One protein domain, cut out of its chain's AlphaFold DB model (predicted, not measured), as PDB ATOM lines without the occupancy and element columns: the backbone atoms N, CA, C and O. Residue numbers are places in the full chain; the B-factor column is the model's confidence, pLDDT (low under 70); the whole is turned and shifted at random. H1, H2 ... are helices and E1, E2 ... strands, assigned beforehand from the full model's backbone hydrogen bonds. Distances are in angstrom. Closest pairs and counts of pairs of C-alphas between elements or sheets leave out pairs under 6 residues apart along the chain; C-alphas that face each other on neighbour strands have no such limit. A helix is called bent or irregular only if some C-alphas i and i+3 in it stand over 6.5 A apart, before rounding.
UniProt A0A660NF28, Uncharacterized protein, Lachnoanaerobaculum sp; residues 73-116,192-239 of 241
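What this domain is: This is residues 73 to 116 and 192 to 239 of the 241 residues of an uncharacterized protein of Lachnoanaerobaculum sp (UniProt A0A660NF28). One strongly twisted sheet curls into a small, loosely closed barrel: the hairpin E1 and E2 makes one wall, E3, E6 and E5 make the wall across from it, the bent E2 joins the two, and residues 221 to 222 close the ring by a short pairing with E1. E4 extends the second wall beside E3, H1 packs outside near E1 and E5, and the short H2 only grazes the sheet. The printed part has 92 residues, with two named helices and six named strands in the order H1 E1 E2 E3 E4 H2 E5 E6; the class is mixed, helices and strands. The sheet is branched, and its neighbours are antiparallel but for the parallel pair E3 and E6. The whole is compact, with a radius of gyration of the C-alphas of 12.1 A and spans of 32 by 31 by 21 A.

Where its parts are: H1, residues 74 to 80, begins at C-alpha 74 (-9.771, -15.954, -8.968) and is 10.3 A long. E1 is residues 91 to 95, 12.8 A. E2, residues 106 to 116, is 27.3 A long and bends by 71 degrees at residue 110. E3, residues 192 to 201, is 19.9 A long, begins at C-alpha 192 (-0.603, -18.505, -8.269) and bends by 99 degrees at residue 195. E4 is residues 206 to 209, H2 residues 212 to 215 and E5 residues 224 to 227. E6, residues 233 to 238, is 13.9 A long and ends at C-alpha 238 (0.373, -21.364, -25.540).

How they stand to each other: E3 has three neighbours: E2 and E4 on one side, E6 on the other side. E2 pairs with E3 over residues 106 to 108, with N 107 and O 193 2.8 A apart, and with E1 over residues 111 to 115, with N 94 and O 112 2.9 A apart. In the hairpin E3 and E4, N 199 and O 208 are 2.8 A apart. Between E3 and E6, N 200 and O 236 are 2.8 A apart; in the hairpin E5 and E6, N 226 and O 235 are 2.9 A apart. The closest C-alphas of E1 and E5, those of Ala 92 and Gly 224, are 6.3 A apart. H1 is on the sheet at a height of 8.8 A, only just over none of the strands, with 2 of its C-alphas falling on E1. In H1 every O i to N i+4 pair is within hydrogen-bond range; H2 is too short for such a pair. H1 and H2 are apart.

The domain as a whole: The two farthest C-alphas, those of Thr 84 and Asn 98, are 33.3 A apart. Residues 117 to 191 are not printed; C-alphas 116 and 192 are 21.6 A apart across the cut. Of the links that are printed whole, none is long. The mean pLDDT of the printed part is 93.5, and no printed residue is under 70.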
ATOM      1  N   GLN A  73      -6.288 -13.825  -7.632       90.94
ATOM      2  CA  GLN A  73      -6.575 -13.787  -9.072       90.94
ATOM      3  C   GLN A  73      -7.929 -14.390  -9.468       90.94
ATOM      4  O   GLN A  73      -8.423 -14.097 -10.554       90.94
ATOM      5  N   LYS A  74      -8.535 -15.241  -8.628       92.69
ATOM      6  CA  LYS A  74      -9.771 -15.954  -8.968       92.69
ATOM      7  C   LYS A  74     -10.885 -14.989  -9.359       92.69
ATOM      8  O   LYS A  74     -11.501 -15.163 -10.401       92.69
ATOM      9  N   ALA A  75     -11.081 -13.947  -8.554       91.56
ATOM     10  CA  ALA A  75     -12.111 -12.944  -8.800       91.56
ATOM     11  C   ALA A  75     -11.874 -12.185 -10.114       91.56
ATOM     12  O   ALA A  75     -12.832 -11.779 -10.767       91.56
ATOM     13  N   MET A  76     -10.610 -12.011 -10.520       92.81
ATOM     14  CA  MET A  76     -10.279 -11.399 -11.806       92.81
ATOM     15  C   MET A  76     -10.683 -12.306 -12.964       92.81
ATOM     16  O   MET A  76     -11.361 -11.842 -13.870       92.81
ATOM     17  N   PHE A  77     -10.347 -13.591 -12.913       94.88
ATOM     18  CA  PHE A  77     -10.775 -14.540 -13.941       94.88
ATOM     19  C   PHE A  77     -12.300 -14.696 -13.997       94.88
ATOM     20  O   PHE A  77     -12.886 -14.625 -15.070       94.88
ATOM     21  N   GLU A  78     -12.970 -14.804 -12.848       94.19
ATOM     22  CA  GLU A  78     -14.435 -14.894 -12.780       94.19
ATOM     23  C   GLU A  78     -15.141 -13.642 -13.315       94.19
ATOM     24  O   GLU A  78     -16.218 -13.756 -13.893       94.19
ATOM     25  N   LYS A  79     -14.545 -12.453 -13.151       93.12
ATOM     26  CA  LYS A  79     -15.094 -11.198 -13.685       93.12
ATOM     27  C   LYS A  79     -15.169 -11.205 -15.215       93.12
ATOM     28  O   LYS A  79     -16.120 -10.650 -15.754       93.12
ATOM     29  N   TYR A  80     -14.159 -11.759 -15.884       93.12
ATOM     30  CA  TYR A  80     -14.094 -11.798 -17.350       93.12
ATOM     31  C   TYR A  80     -14.734 -13.059 -17.927       93.12
ATOM     32  O   TYR A  80     -15.202 -13.027 -19.053       93.12
ATOM     33  N   GLY A  81     -14.809 -14.138 -17.151       94.06
ATOM     34  CA  GLY A  81     -15.468 -15.372 -17.553       94.06
ATOM     35  C   GLY A  81     -14.518 -16.395 -18.169       94.06
ATOM     36  O   GLY A  81     -13.291 -16.264 -18.147       94.06
ATOM     37  N   PHE A  82     -15.119 -17.463 -18.681       94.81
ATOM     38  CA  PHE A  82     -14.430 -18.634 -19.212       94.81
ATOM     39  C   PHE A  82     -15.044 -19.015 -20.557       94.81
ATOM     40  O   PHE A  82     -16.258 -18.883 -20.735       94.81
ATOM     41  N   SER A  83     -14.201 -19.498 -21.466       91.62
ATOM     42  CA  SER A  83     -14.598 -19.996 -22.774       91.62
ATOM     43  C   SER A  83     -15.657 -21.077 -22.635       91.62
ATOM     44  O   SER A  83     -15.549 -21.999 -21.818       91.62
ATOM     45  N   THR A  84     -16.682 -20.981 -23.474       89.12
ATOM     46  CA  THR A  84     -17.751 -21.979 -23.533       89.12
ATOM     47  C   THR A  84     -17.333 -23.253 -24.269       89.12
ATOM     48  O   THR A  84     -18.034 -24.264 -24.176       89.12
ATOM     49  N   LEU A  85     -16.193 -23.227 -24.969       86.75
ATOM     50  CA  LEU A  85     -15.711 -24.325 -25.807       86.75
ATOM     51  C   LEU A  85     -14.991 -25.410 -25.001       86.75
ATOM     52  O   LEU A  85     -15.274 -26.598 -25.163       86.75
ATOM     53  N   ASP A  86     -14.071 -25.022 -24.123       88.31
ATOM     54  CA  ASP A  86     -13.198 -25.949 -23.390       88.31
ATOM     55  C   ASP A  86     -12.961 -25.547 -21.916       88.31
ATOM     56  O   ASP A  86     -12.325 -26.293 -21.167       88.31
ATOM     57  N   GLY A  87     -13.508 -24.406 -21.477       91.62
ATOM     58  CA  GLY A  87     -13.453 -23.935 -20.096       91.62
ATOM     59  C   GLY A  87     -12.156 -23.236 -19.682       91.62
ATOM     60  O   GLY A  87     -11.955 -23.049 -18.477       91.62
ATOM     61  N   HIS A  88     -11.271 -22.852 -20.612       94.31
ATOM     62  CA  HIS A  88     -10.171 -21.944 -20.266       94.31
ATOM     63  C   HIS A  88     -10.695 -20.533 -19.961       94.31
ATOM     64  O   HIS A  88     -11.807 -20.161 -20.318       94.31
ATOM     65  N   SER A  89      -9.915 -19.745 -19.236       96.06
ATOM     66  CA  SER A  89     -10.210 -18.346 -18.931       96.06
ATOM     67  C   SER A  89     -10.283 -17.493 -20.197       96.06
ATOM     68  O   SER A  89      -9.400 -17.591 -21.036       96.06
ATOM     69  N   LEU A  90     -11.237 -16.561 -20.278       95.31
ATOM     70  CA  LEU A  90     -11.248 -15.566 -21.360       95.31
ATOM     71  C   LEU A  90     -10.091 -14.559 -21.261       95.31
ATOM     72  O   LEU A  90      -9.762 -13.913 -22.253       95.31
ATOM     73  N   LEU A  91      -9.444 -14.449 -20.097       96.50
ATOM     74  CA  LEU A  91      -8.163 -13.760 -19.960       96.50
ATOM     75  C   LEU A  91      -6.987 -14.661 -20.354       96.50
ATOM     76  O   LEU A  91      -6.852 -15.764 -19.813       96.50
ATOM     77  N   ALA A  92      -6.093 -14.116 -21.171       96.31
ATOM     78  CA  ALA A  92      -4.730 -14.599 -21.351       96.31
ATOM     79  C   ALA A  92      -3.801 -14.015 -20.273       96.31
ATOM     80  O   ALA A  92      -4.149 -13.063 -19.555       96.31
ATOM     81  N   VAL A  93      -2.604 -14.585 -20.129       97.19
ATOM     82  CA  VAL A  93      -1.602 -14.105 -19.169       97.19
ATOM     83  C   VAL A  93      -0.198 -14.090 -19.755       97.19
ATOM     84  O   VAL A  93       0.261 -15.069 -20.333       97.19
ATOM     85  N   GLN A  94       0.520 -13.006 -19.481       97.00
ATOM     86  CA  GLN A  94       1.956 -12.895 -19.700       97.00
ATOM     87  C   GLN A  94       2.667 -12.928 -18.348       97.00
ATOM     88  O   GLN A  94       2.531 -12.010 -17.532       97.00
ATOM     89  N   ILE A  95       3.444 -13.979 -18.089       97.50
ATOM     90  CA  ILE A  95       4.209 -14.113 -16.845       97.50
ATOM     91  C   ILE A  95       5.518 -13.335 -16.960       97.50
ATOM     92  O   ILE A  95       6.340 -13.576 -17.842       97.50
ATOM     93  N   HIS A  96       5.755 -12.430 -16.011       96.88
ATOM     94  CA  HIS A  96       6.957 -11.611 -16.010       96.88
ATOM     95  C   HIS A  96       8.177 -12.444 -15.578       96.88
ATOM     96  O   HIS A  96       8.172 -13.022 -14.478       96.88
ATOM     97  N   PRO A  97       9.261 -12.474 -16.374       94.25
ATOM     98  CA  PRO A  97      10.455 -13.242 -16.045       94.25
ATOM     99  C   PRO A  97      11.114 -12.721 -14.765       94.25
ATOM    100  O   PRO A  97      11.012 -11.548 -14.411       94.25
ATOM    101  N   ASN A  98      11.837 -13.597 -14.070       93.75
ATOM    102  CA  ASN A  98      12.542 -13.297 -12.813       93.75
ATOM    103  C   ASN A  98      11.649 -12.855 -11.635       93.75
ATOM    104  O   ASN A  98      12.168 -12.411 -10.609       93.75
ATOM    105  N   THR A  99      10.324 -13.003 -11.731       95.94
ATOM    106  CA  THR A  99       9.387 -12.653 -10.645       95.94
ATOM    107  C   THR A  99       8.899 -13.862  -9.843       95.94
ATOM    108  O   THR A  99       8.260 -13.693  -8.800       95.94
ATOM    109  N   VAL A 100       9.219 -15.087 -10.282       96.94
ATOM    110  CA  VAL A 100       8.639 -16.314  -9.721       96.94
ATOM    111  C   VAL A 100       9.236 -16.650  -8.352       96.94
ATOM    112  O   VAL A 100      10.438 -16.898  -8.195       96.94
ATOM    113  N   LYS A 101       8.362 -16.762  -7.357       96.00
ATOM    114  CA  LYS A 101       8.633 -17.188  -5.983       96.00
ATOM    115  C   LYS A 101       8.080 -18.593  -5.761       96.00
ATOM    116  O   LYS A 101       6.970 -18.910  -6.172       96.00
ATOM    117  N   ASP A 102       8.862 -19.434  -5.091       95.56
ATOM    118  CA  ASP A 102       8.402 -20.745  -4.627       95.56
ATOM    119  C   ASP A 102       7.831 -20.585  -3.216       95.56
ATOM    120  O   ASP A 102       8.556 -20.184  -2.303       95.56
ATOM    121  N   LEU A 103       6.538 -20.868  -3.049       93.19
ATOM    122  CA  LEU A 103       5.829 -20.762  -1.771       93.19
ATOM    123  C   LEU A 103       5.669 -22.123  -1.066       93.19
ATOM    124  O   LEU A 103       4.924 -22.251  -0.098       93.19
ATOM    125  N   GLY A 104       6.356 -23.162  -1.540       91.06
ATOM    126  CA  GLY A 104       6.292 -24.524  -1.013       91.06
ATOM    127  C   GLY A 104       5.281 -25.397  -1.757       91.06
ATOM    128  O   GLY A 104       5.678 -26.412  -2.330       91.06
ATOM    129  N   ASN A 105       4.007 -25.005  -1.795       89.06
ATOM    130  CA  ASN A 105       2.910 -25.745  -2.448       89.06
ATOM    131  C   ASN A 105       2.524 -25.212  -3.838       89.06
ATOM    132  O   ASN A 105       1.961 -25.945  -4.648       89.06
ATOM    133  N   CYS A 106       2.859 -23.962  -4.130       95.12
ATOM    134  CA  CYS A 106       2.601 -23.309  -5.405       95.12
ATOM    135  C   CYS A 106       3.771 -22.395  -5.788       95.12
ATOM    136  O   CYS A 106       4.676 -22.128  -4.986       95.12
ATOM    137  N   TYR A 107       3.743 -21.926  -7.027       96.44
ATOM    138  CA  TYR A 107       4.531 -20.798  -7.492       96.44
ATOM    139  C   TYR A 107       3.666 -19.541  -7.479       96.44
ATOM    140  O   TYR A 107       2.498 -19.599  -7.846       96.44
ATOM    141  N   GLN A 108       4.248 -18.417  -7.079       96.44
ATOM    142  CA  GLN A 108       3.679 -17.087  -7.279       96.44
ATOM    143  C   GLN A 108       4.555 -16.346  -8.285       96.44
ATOM    144  O   GLN A 108       5.767 -16.318  -8.101       96.44
ATOM    145  N   ALA A 109       3.975 -15.703  -9.288       96.62
ATOM    146  CA  ALA A 109       4.692 -14.826 -10.212       96.62
ATOM    147  C   ALA A 109       3.928 -13.513 -10.398       96.62
ATOM    148  O   ALA A 109       2.733 -13.458 -10.118       96.62
ATOM    149  N   GLN A 110       4.602 -12.462 -10.858       97.12
ATOM    150  CA  GLN A 110       3.901 -11.299 -11.394       97.12
ATOM    151  C   GLN A 110       3.467 -11.619 -12.827       97.12
ATOM    152  O   GLN A 110       4.240 -12.216 -13.579       97.12
ATOM    153  N   ALA A 111       2.256 -11.226 -13.198       97.56
ATOM    154  CA  ALA A 111       1.740 -11.390 -14.547       97.56
ATOM    155  C   ALA A 111       0.945 -10.162 -14.990       97.56
ATOM    156  O   ALA A 111       0.301  -9.496 -14.168       97.56
ATOM    157  N   THR A 112       0.979  -9.904 -16.294       97.69
ATOM    158  CA  THR A 112       0.011  -9.050 -16.977       97.69
ATOM    159  C   THR A 112      -1.148  -9.924 -17.435       97.69
ATOM    160  O   THR A 112      -0.940 -10.949 -18.078       97.69
ATOM    161  N   PHE A 113      -2.361  -9.535 -17.063       97.50
ATOM    162  CA  PHE A 113      -3.599 -10.172 -17.483       97.50
ATOM    163  C   PHE A 113      -4.124  -9.425 -18.701       97.50
ATOM    164  O   PHE A 113      -4.193  -8.188 -18.701       97.50
ATOM    165  N   LEU A 114      -4.473 -10.194 -19.719       97.25
ATOM    166  CA  LEU A 114      -4.790  -9.733 -21.056       97.25
ATOM    167  C   LEU A 114      -6.226 -10.149 -21.374       97.25
ATOM    168  O   LEU A 114      -6.586 -11.304 -21.176       97.25
ATOM    169  N   SER A 115      -7.057  -9.210 -21.807       96.25
ATOM    170  CA  SER A 115      -8.416  -9.484 -22.287       96.25
ATOM    171  C   SER A 115      -8.433  -9.370 -23.796       96.25
ATOM    172  O   SER A 115      -7.788  -8.464 -24.315       96.25
ATOM    173  N   GLY A 116      -9.266 -10.154 -24.477       95.56
ATOM    174  CA  GLY A 116      -9.560  -9.880 -25.880       95.56
ATOM    175  C   GLY A 116     -10.145  -8.475 -26.052       95.56
ATOM    176  O   GLY A 116     -10.881  -7.977 -25.187       95.56
ATOM    177  N   TYR A 192      -0.884 -17.335  -9.088       96.88
ATOM    178  CA  TYR A 192      -0.603 -18.505  -8.269       96.88
ATOM    179  C   TYR A 192      -0.830 -19.773  -9.094       96.88
ATOM    180  O   TYR A 192      -1.941 -20.036  -9.562       96.88
ATOM    181  N   ILE A 193       0.228 -20.563  -9.260       97.12
ATOM    182  CA  ILE A 193       0.284 -21.724 -10.153       97.12
ATOM    183  C   ILE A 193       0.649 -22.955  -9.332       97.12
ATOM    184  O   ILE A 193       1.627 -22.932  -8.576       97.12
ATOM    185  N   LYS A 194      -0.114 -24.045  -9.448       96.19
ATOM    186  CA  LYS A 194       0.223 -25.268  -8.711       96.19
ATOM    187  C   LYS A 194       1.531 -25.873  -9.203       96.19
ATOM    188  O   LYS A 194       1.864 -25.801 -10.379       96.19
ATOM    189  N   LYS A 195       2.251 -26.558  -8.314       94.81
ATOM    190  CA  LYS A 195       3.479 -27.277  -8.693       94.81
ATOM    191  C   LYS A 195       3.240 -28.495  -9.587       94.81
ATOM    192  O   LYS A 195       4.167 -28.949 -10.248       94.81
ATOM    193  N   ASP A 196       2.031 -29.045  -9.577       94.75
ATOM    194  CA  ASP A 196       1.607 -30.127 -10.466       94.75
ATOM    195  C   ASP A 196       0.903 -29.621 -11.735       94.75
ATOM    196  O   ASP A 196       0.489 -30.444 -12.554       94.75
ATOM    197  N   ALA A 197       0.822 -28.299 -11.929       96.69
ATOM    198  CA  ALA A 197       0.295 -27.714 -13.149       96.69
ATOM    199  C   ALA A 197       1.156 -28.071 -14.371       96.69
ATOM    200  O   ALA A 197       2.329 -28.459 -14.265       96.69
ATOM    201  N   GLN A 198       0.568 -27.901 -15.550       95.69
ATOM    202  CA  GLN A 198       1.216 -28.192 -16.825       95.69
ATOM    203  C   GLN A 198       1.285 -26.945 -17.706       95.69
ATOM    204  O   GLN A 198       0.319 -26.191 -17.765       95.69
ATOM    205  N   THR A 199       2.394 -26.754 -18.416       93.88
ATOM    206  CA  THR A 199       2.422 -25.933 -19.631       93.88
ATOM    207  C   THR A 199       2.176 -26.834 -20.837       93.88
ATOM    208  O   THR A 199       2.660 -27.970 -20.873       93.88
ATOM    209  N   SER A 200       1.426 -26.348 -21.818       90.81
ATOM    210  CA  SER A 200       1.230 -27.013 -23.105       90.81
ATOM    211  C   SER A 200       1.470 -26.034 -24.241       90.81
ATOM    212  O   SER A 200       1.151 -24.863 -24.082       90.81
ATOM    213  N   ILE A 201       1.997 -26.525 -25.357       87.69
ATOM    214  CA  ILE A 201       1.994 -25.795 -26.626       87.69
ATOM    215  C   ILE A 201       1.030 -26.556 -27.535       87.69
ATOM    216  O   ILE A 201       1.152 -27.776 -27.686       87.69
ATOM    217  N   TYR A 202       0.012 -25.873 -28.053       84.06
ATOM    218  CA  TYR A 202      -1.066 -26.527 -28.796       84.06
ATOM    219  C   TYR A 202      -0.566 -27.117 -30.121       84.06
ATOM    220  O   TYR A 202      -0.820 -28.289 -30.401       84.06
ATOM    221  N   LEU A 203       0.215 -26.347 -30.886       81.00
ATOM    222  CA  LEU A 203       0.685 -26.715 -32.228       81.00
ATOM    223  C   LEU A 203       1.543 -27.985 -32.263       81.00
ATOM    224  O   LEU A 203       1.418 -28.795 -33.182       81.00
ATOM    225  N   ASP A 204       2.406 -28.185 -31.266       85.81
ATOM    226  CA  ASP A 204       3.291 -29.354 -31.194       85.81
ATOM    227  C   ASP A 204       2.772 -30.457 -30.251       85.81
ATOM    228  O   ASP A 204       3.422 -31.496 -30.086       85.81
ATOM    229  N   ASN A 205       1.593 -30.246 -29.648       82.94
ATOM    230  CA  ASN A 205       0.967 -31.116 -28.654       82.94
ATOM    231  C   ASN A 205       1.924 -31.508 -27.506       82.94
ATOM    232  O   ASN A 205       1.889 -32.631 -26.982       82.94
ATOM    233  N   SER A 206       2.836 -30.607 -27.133       87.50
ATOM    234  CA  SER A 206       3.768 -30.839 -26.039       87.50
ATOM    235  C   SER A 206       3.121 -30.516 -24.699       87.50
ATOM    236  O   SER A 206       2.365 -29.561 -24.547       87.50
ATOM    237  N   HIS A 207       3.455 -31.319 -23.688       91.12
ATOM    238  CA  HIS A 207       3.018 -31.106 -22.312       91.12
ATOM    239  C   HIS A 207       4.210 -31.237 -21.375       91.12
ATOM    240  O   HIS A 207       4.913 -32.254 -21.366       91.12
ATOM    241  N   LYS A 208       4.445 -30.213 -20.559       92.25
ATOM    242  CA  LYS A 208       5.537 -30.184 -19.584       92.25
ATOM    243  C   LYS A 208       4.980 -29.789 -18.229       92.25
ATOM    244  O   LYS A 208       4.072 -28.974 -18.126       92.25
ATOM    245  N   LYS A 209       5.520 -30.370 -17.158       94.56
ATOM    246  CA  LYS A 209       5.224 -29.866 -15.812       94.56
ATOM    247  C   LYS A 209       5.807 -28.470 -15.670       94.56
ATOM    248  O   LYS A 209       6.938 -28.237 -16.103       94.56
ATOM    249  N   VAL A 210       5.071 -27.581 -15.011       94.44
ATOM    250  CA  VAL A 210       5.617 -26.269 -14.673       94.44
ATOM    251  C   VAL A 210       6.818 -26.433 -13.744       94.44
ATOM    252  O   VAL A 210       6.841 -27.270 -12.838       94.44
ATOM    253  N   THR A 211       7.835 -25.610 -13.955       94.75
ATOM    254  CA  THR A 211       8.973 -25.498 -13.047       94.75
ATOM    255  C   THR A 211       9.239 -24.030 -12.769       94.75
ATOM    256  O   THR A 211       8.924 -23.161 -13.580       94.75
ATOM    257  N   LYS A 212       9.899 -23.731 -11.648       94.88
ATOM    258  CA  LYS A 212      10.360 -22.361 -11.383       94.88
ATOM    259  C   LYS A 212      11.243 -21.817 -12.517       94.88
ATOM    260  O   LYS A 212      11.211 -20.623 -12.785       94.88
ATOM    261  N   ALA A 213      12.053 -22.674 -13.142       94.00
ATOM    262  CA  ALA A 213      12.937 -22.273 -14.230       94.00
ATOM    263  C   ALA A 213      12.145 -21.916 -15.495       94.00
ATOM    264  O   ALA A 213      12.373 -20.847 -16.050       94.00
ATOM    265  N   SER A 214      11.180 -22.754 -15.897       93.19
ATOM    266  CA  SER A 214      10.347 -22.480 -17.076       93.19
ATOM    267  C   SER A 214       9.540 -21.195 -16.907       93.19
ATOM    268  O   SER A 214       9.578 -20.343 -17.779       93.19
ATOM    269  N   LEU A 215       8.920 -20.985 -15.742       94.69
ATOM    270  CA  LEU A 215       8.125 -19.782 -15.465       94.69
ATOM    271  C   LEU A 215       8.962 -18.489 -15.359       94.69
ATOM    272  O   LEU A 215       8.407 -17.398 -15.404       94.69
ATOM    273  N   ASN A 216      10.285 -18.586 -15.179       93.25
ATOM    274  CA  ASN A 216      11.189 -17.427 -15.203       93.25
ATOM    275  C   ASN A 216      11.831 -17.190 -16.577       93.25
ATOM    276  O   ASN A 216      12.563 -16.209 -16.720       93.25
ATOM    277  N   ALA A 217      11.615 -18.080 -17.549       88.50
ATOM    278  CA  ALA A 217      12.097 -17.893 -18.911       88.50
ATOM    279  C   ALA A 217      11.404 -16.696 -19.590       88.50
ATOM    280  O   ALA A 217      10.406 -16.170 -19.097       88.50
ATOM    281  N   GLN A 218      11.967 -16.247 -20.710       86.75
ATOM    282  CA  GLN A 218      11.307 -15.281 -21.591       86.75
ATOM    283  C   GLN A 218      10.244 -15.985 -22.447       86.75
ATOM    284  O   GLN A 218      10.372 -17.187 -22.677       86.75
ATOM    285  N   GLY A 219       9.243 -15.234 -22.921       81.75
ATOM    286  CA  GLY A 219       8.170 -15.757 -23.781       81.75
ATOM    287  C   GLY A 219       7.197 -16.674 -23.039       81.75
ATOM    288  O   GLY A 219       6.916 -17.773 -23.496       81.75
ATOM    289  N   ASN A 220       6.759 -16.269 -21.844       89.62
ATOM    290  CA  ASN A 220       5.749 -16.997 -21.073       89.62
ATOM    291  C   ASN A 220       4.387 -16.325 -21.250       89.62
ATOM    292  O   ASN A 220       3.811 -15.805 -20.287       89.62
ATOM    293  N   ASP A 221       3.941 -16.318 -22.498       93.12
ATOM    294  CA  ASP A 221       2.639 -15.844 -22.940       93.12
ATOM    295  C   ASP A 221       1.725 -17.068 -23.081       93.12
ATOM    296  O   ASP A 221       2.140 -18.106 -23.598       93.12
ATOM    297  N   TYR A 222       0.533 -17.004 -22.493       94.81
ATOM    298  CA  TYR A 222      -0.406 -18.123 -22.478       94.81
ATOM    299  C   TYR A 222      -1.829 -17.622 -22.687       94.81
ATOM    300  O   TYR A 222      -2.389 -16.964 -21.800       94.81
ATOM    301  N   ASP A 223      -2.438 -18.002 -23.805       92.06
ATOM    302  CA  ASP A 223      -3.813 -17.616 -24.133       92.06
ATOM    303  C   ASP A 223      -4.828 -18.530 -23.439       92.06
ATOM    304  O   ASP A 223      -5.920 -18.101 -23.070       92.06
ATOM    305  N   GLY A 224      -4.441 -19.780 -23.155       94.12
ATOM    306  CA  GLY A 224      -5.276 -20.742 -22.438       94.12
ATOM    307  C   GLY A 224      -4.876 -20.910 -20.977       94.12
ATOM    308  O   GLY A 224      -3.932 -21.635 -20.655       94.12
ATOM    309  N   VAL A 225      -5.644 -20.329 -20.053       97.31
ATOM    310  CA  VAL A 225      -5.411 -20.478 -18.605       97.31
ATOM    311  C   VAL A 225      -6.539 -21.259 -17.941       97.31
ATOM    312  O   VAL A 225      -7.688 -20.836 -17.944       97.31
ATOM    313  N   PHE A 226      -6.210 -22.380 -17.300       97.44
ATOM    314  CA  PHE A 226      -7.178 -23.212 -16.578       97.44
ATOM    315  C   PHE A 226      -6.956 -23.116 -15.076       97.44
ATOM    316  O   PHE A 226      -5.816 -23.197 -14.604       97.44
ATOM    317  N   LEU A 227      -8.052 -23.013 -14.327       96.69
ATOM    318  CA  LEU A 227      -8.042 -22.873 -12.876       96.69
ATOM    319  C   LEU A 227      -8.745 -24.047 -12.195       96.69
ATOM    320  O   LEU A 227      -9.686 -24.629 -12.734       96.69
ATOM    321  N   ASP A 228      -8.337 -24.348 -10.968       94.88
ATOM    322  CA  ASP A 228      -9.146 -25.167 -10.071       94.88
ATOM    323  C   ASP A 228     -10.248 -24.352  -9.368       94.88
ATOM    324  O   ASP A 228     -10.341 -23.128  -9.480       94.88
ATOM    325  N   ALA A 229     -11.070 -25.036  -8.570       91.62
ATOM    326  CA  ALA A 229     -12.148 -24.407  -7.807       91.62
ATOM    327  C   ALA A 229     -11.662 -23.346  -6.797       91.62
ATOM    328  O   ALA A 229     -12.440 -22.480  -6.378       91.62
ATOM    329  N   GLN A 230     -10.395 -23.409  -6.385       91.75
ATOM    330  CA  GLN A 230      -9.761 -22.471  -5.463       91.75
ATOM    331  C   GLN A 230      -9.112 -21.281  -6.190       91.75
ATOM    332  O   GLN A 230      -8.727 -20.327  -5.518       91.75
ATOM    333  N   GLY A 231      -9.047 -21.293  -7.526       93.56
ATOM    334  CA  GLY A 231      -8.483 -20.226  -8.354       93.56
ATOM    335  C   GLY A 231      -7.001 -20.386  -8.685       93.56
ATOM    336  O   GLY A 231      -6.390 -19.451  -9.204       93.56
ATOM    337  N   TYR A 232      -6.404 -21.539  -8.385       96.25
ATOM    338  CA  TYR A 232      -5.026 -21.844  -8.753       96.25
ATOM    339  C   TYR A 232      -4.931 -22.304 -10.194       96.25
ATOM    340  O   TYR A 232      -5.707 -23.157 -10.618       96.25
ATOM    341  N   VAL A 233      -3.904 -21.839 -10.901       97.56
ATOM    342  CA  VAL A 233      -3.623 -22.320 -12.252       97.56
ATOM    343  C   VAL A 233      -3.209 -23.790 -12.213       97.56
ATOM    344  O   VAL A 233      -2.266 -24.163 -11.508       97.56
ATOM    345  N   THR A 234      -3.907 -24.607 -12.999       97.00
ATOM    346  CA  THR A 234      -3.645 -26.041 -13.194       97.00
ATOM    347  C   THR A 234      -3.092 -26.354 -14.578       97.00
ATOM    348  O   THR A 234      -2.413 -27.368 -14.748       97.00
ATOM    349  N   LYS A 235      -3.352 -25.502 -15.571       97.38
ATOM    350  CA  LYS A 235      -2.816 -25.644 -16.926       97.38
ATOM    351  C   LYS A 235      -2.637 -24.266 -17.564       97.38
ATOM    352  O   LYS A 235      -3.498 -23.407 -17.405       97.38
ATOM    353  N   LEU A 236      -1.517 -24.093 -18.251       97.12
ATOM    354  CA  LEU A 236      -1.172 -22.952 -19.093       97.12
ATOM    355  C   LEU A 236      -0.981 -23.484 -20.512       97.12
ATOM    356  O   LEU A 236      -0.296 -24.494 -20.688       97.12
ATOM    357  N   VAL A 237      -1.611 -22.863 -21.497       94.69
ATOM    358  CA  VAL A 237      -1.553 -23.261 -22.902       94.69
ATOM    359  C   VAL A 237      -1.135 -22.052 -23.713       94.69
ATOM    360  O   VAL A 237      -1.765 -21.005 -23.622       94.69
ATOM    361  N   ASP A 238      -0.055 -22.230 -24.451       91.62
ATOM    362  CA  ASP A 238       0.373 -21.364 -25.540       91.62
ATOM    363  C   ASP A 238      -0.236 -21.967 -26.812       91.62
ATOM    364  O   ASP A 238       0.049 -23.134 -27.134       91.62
ATOM    365  N   TYR A 239      -1.170 -21.259 -27.453       83.94
ATOM    366  CA  TYR A 239      -1.764 -21.777 -28.684       83.94
ATOM    367  C   TYR A 239      -0.834 -21.603 -29.883       83.94
ATOM    368  O   TYR A 239      -0.942 -22.418 -30.798       83.94
TER     369      TYR A 239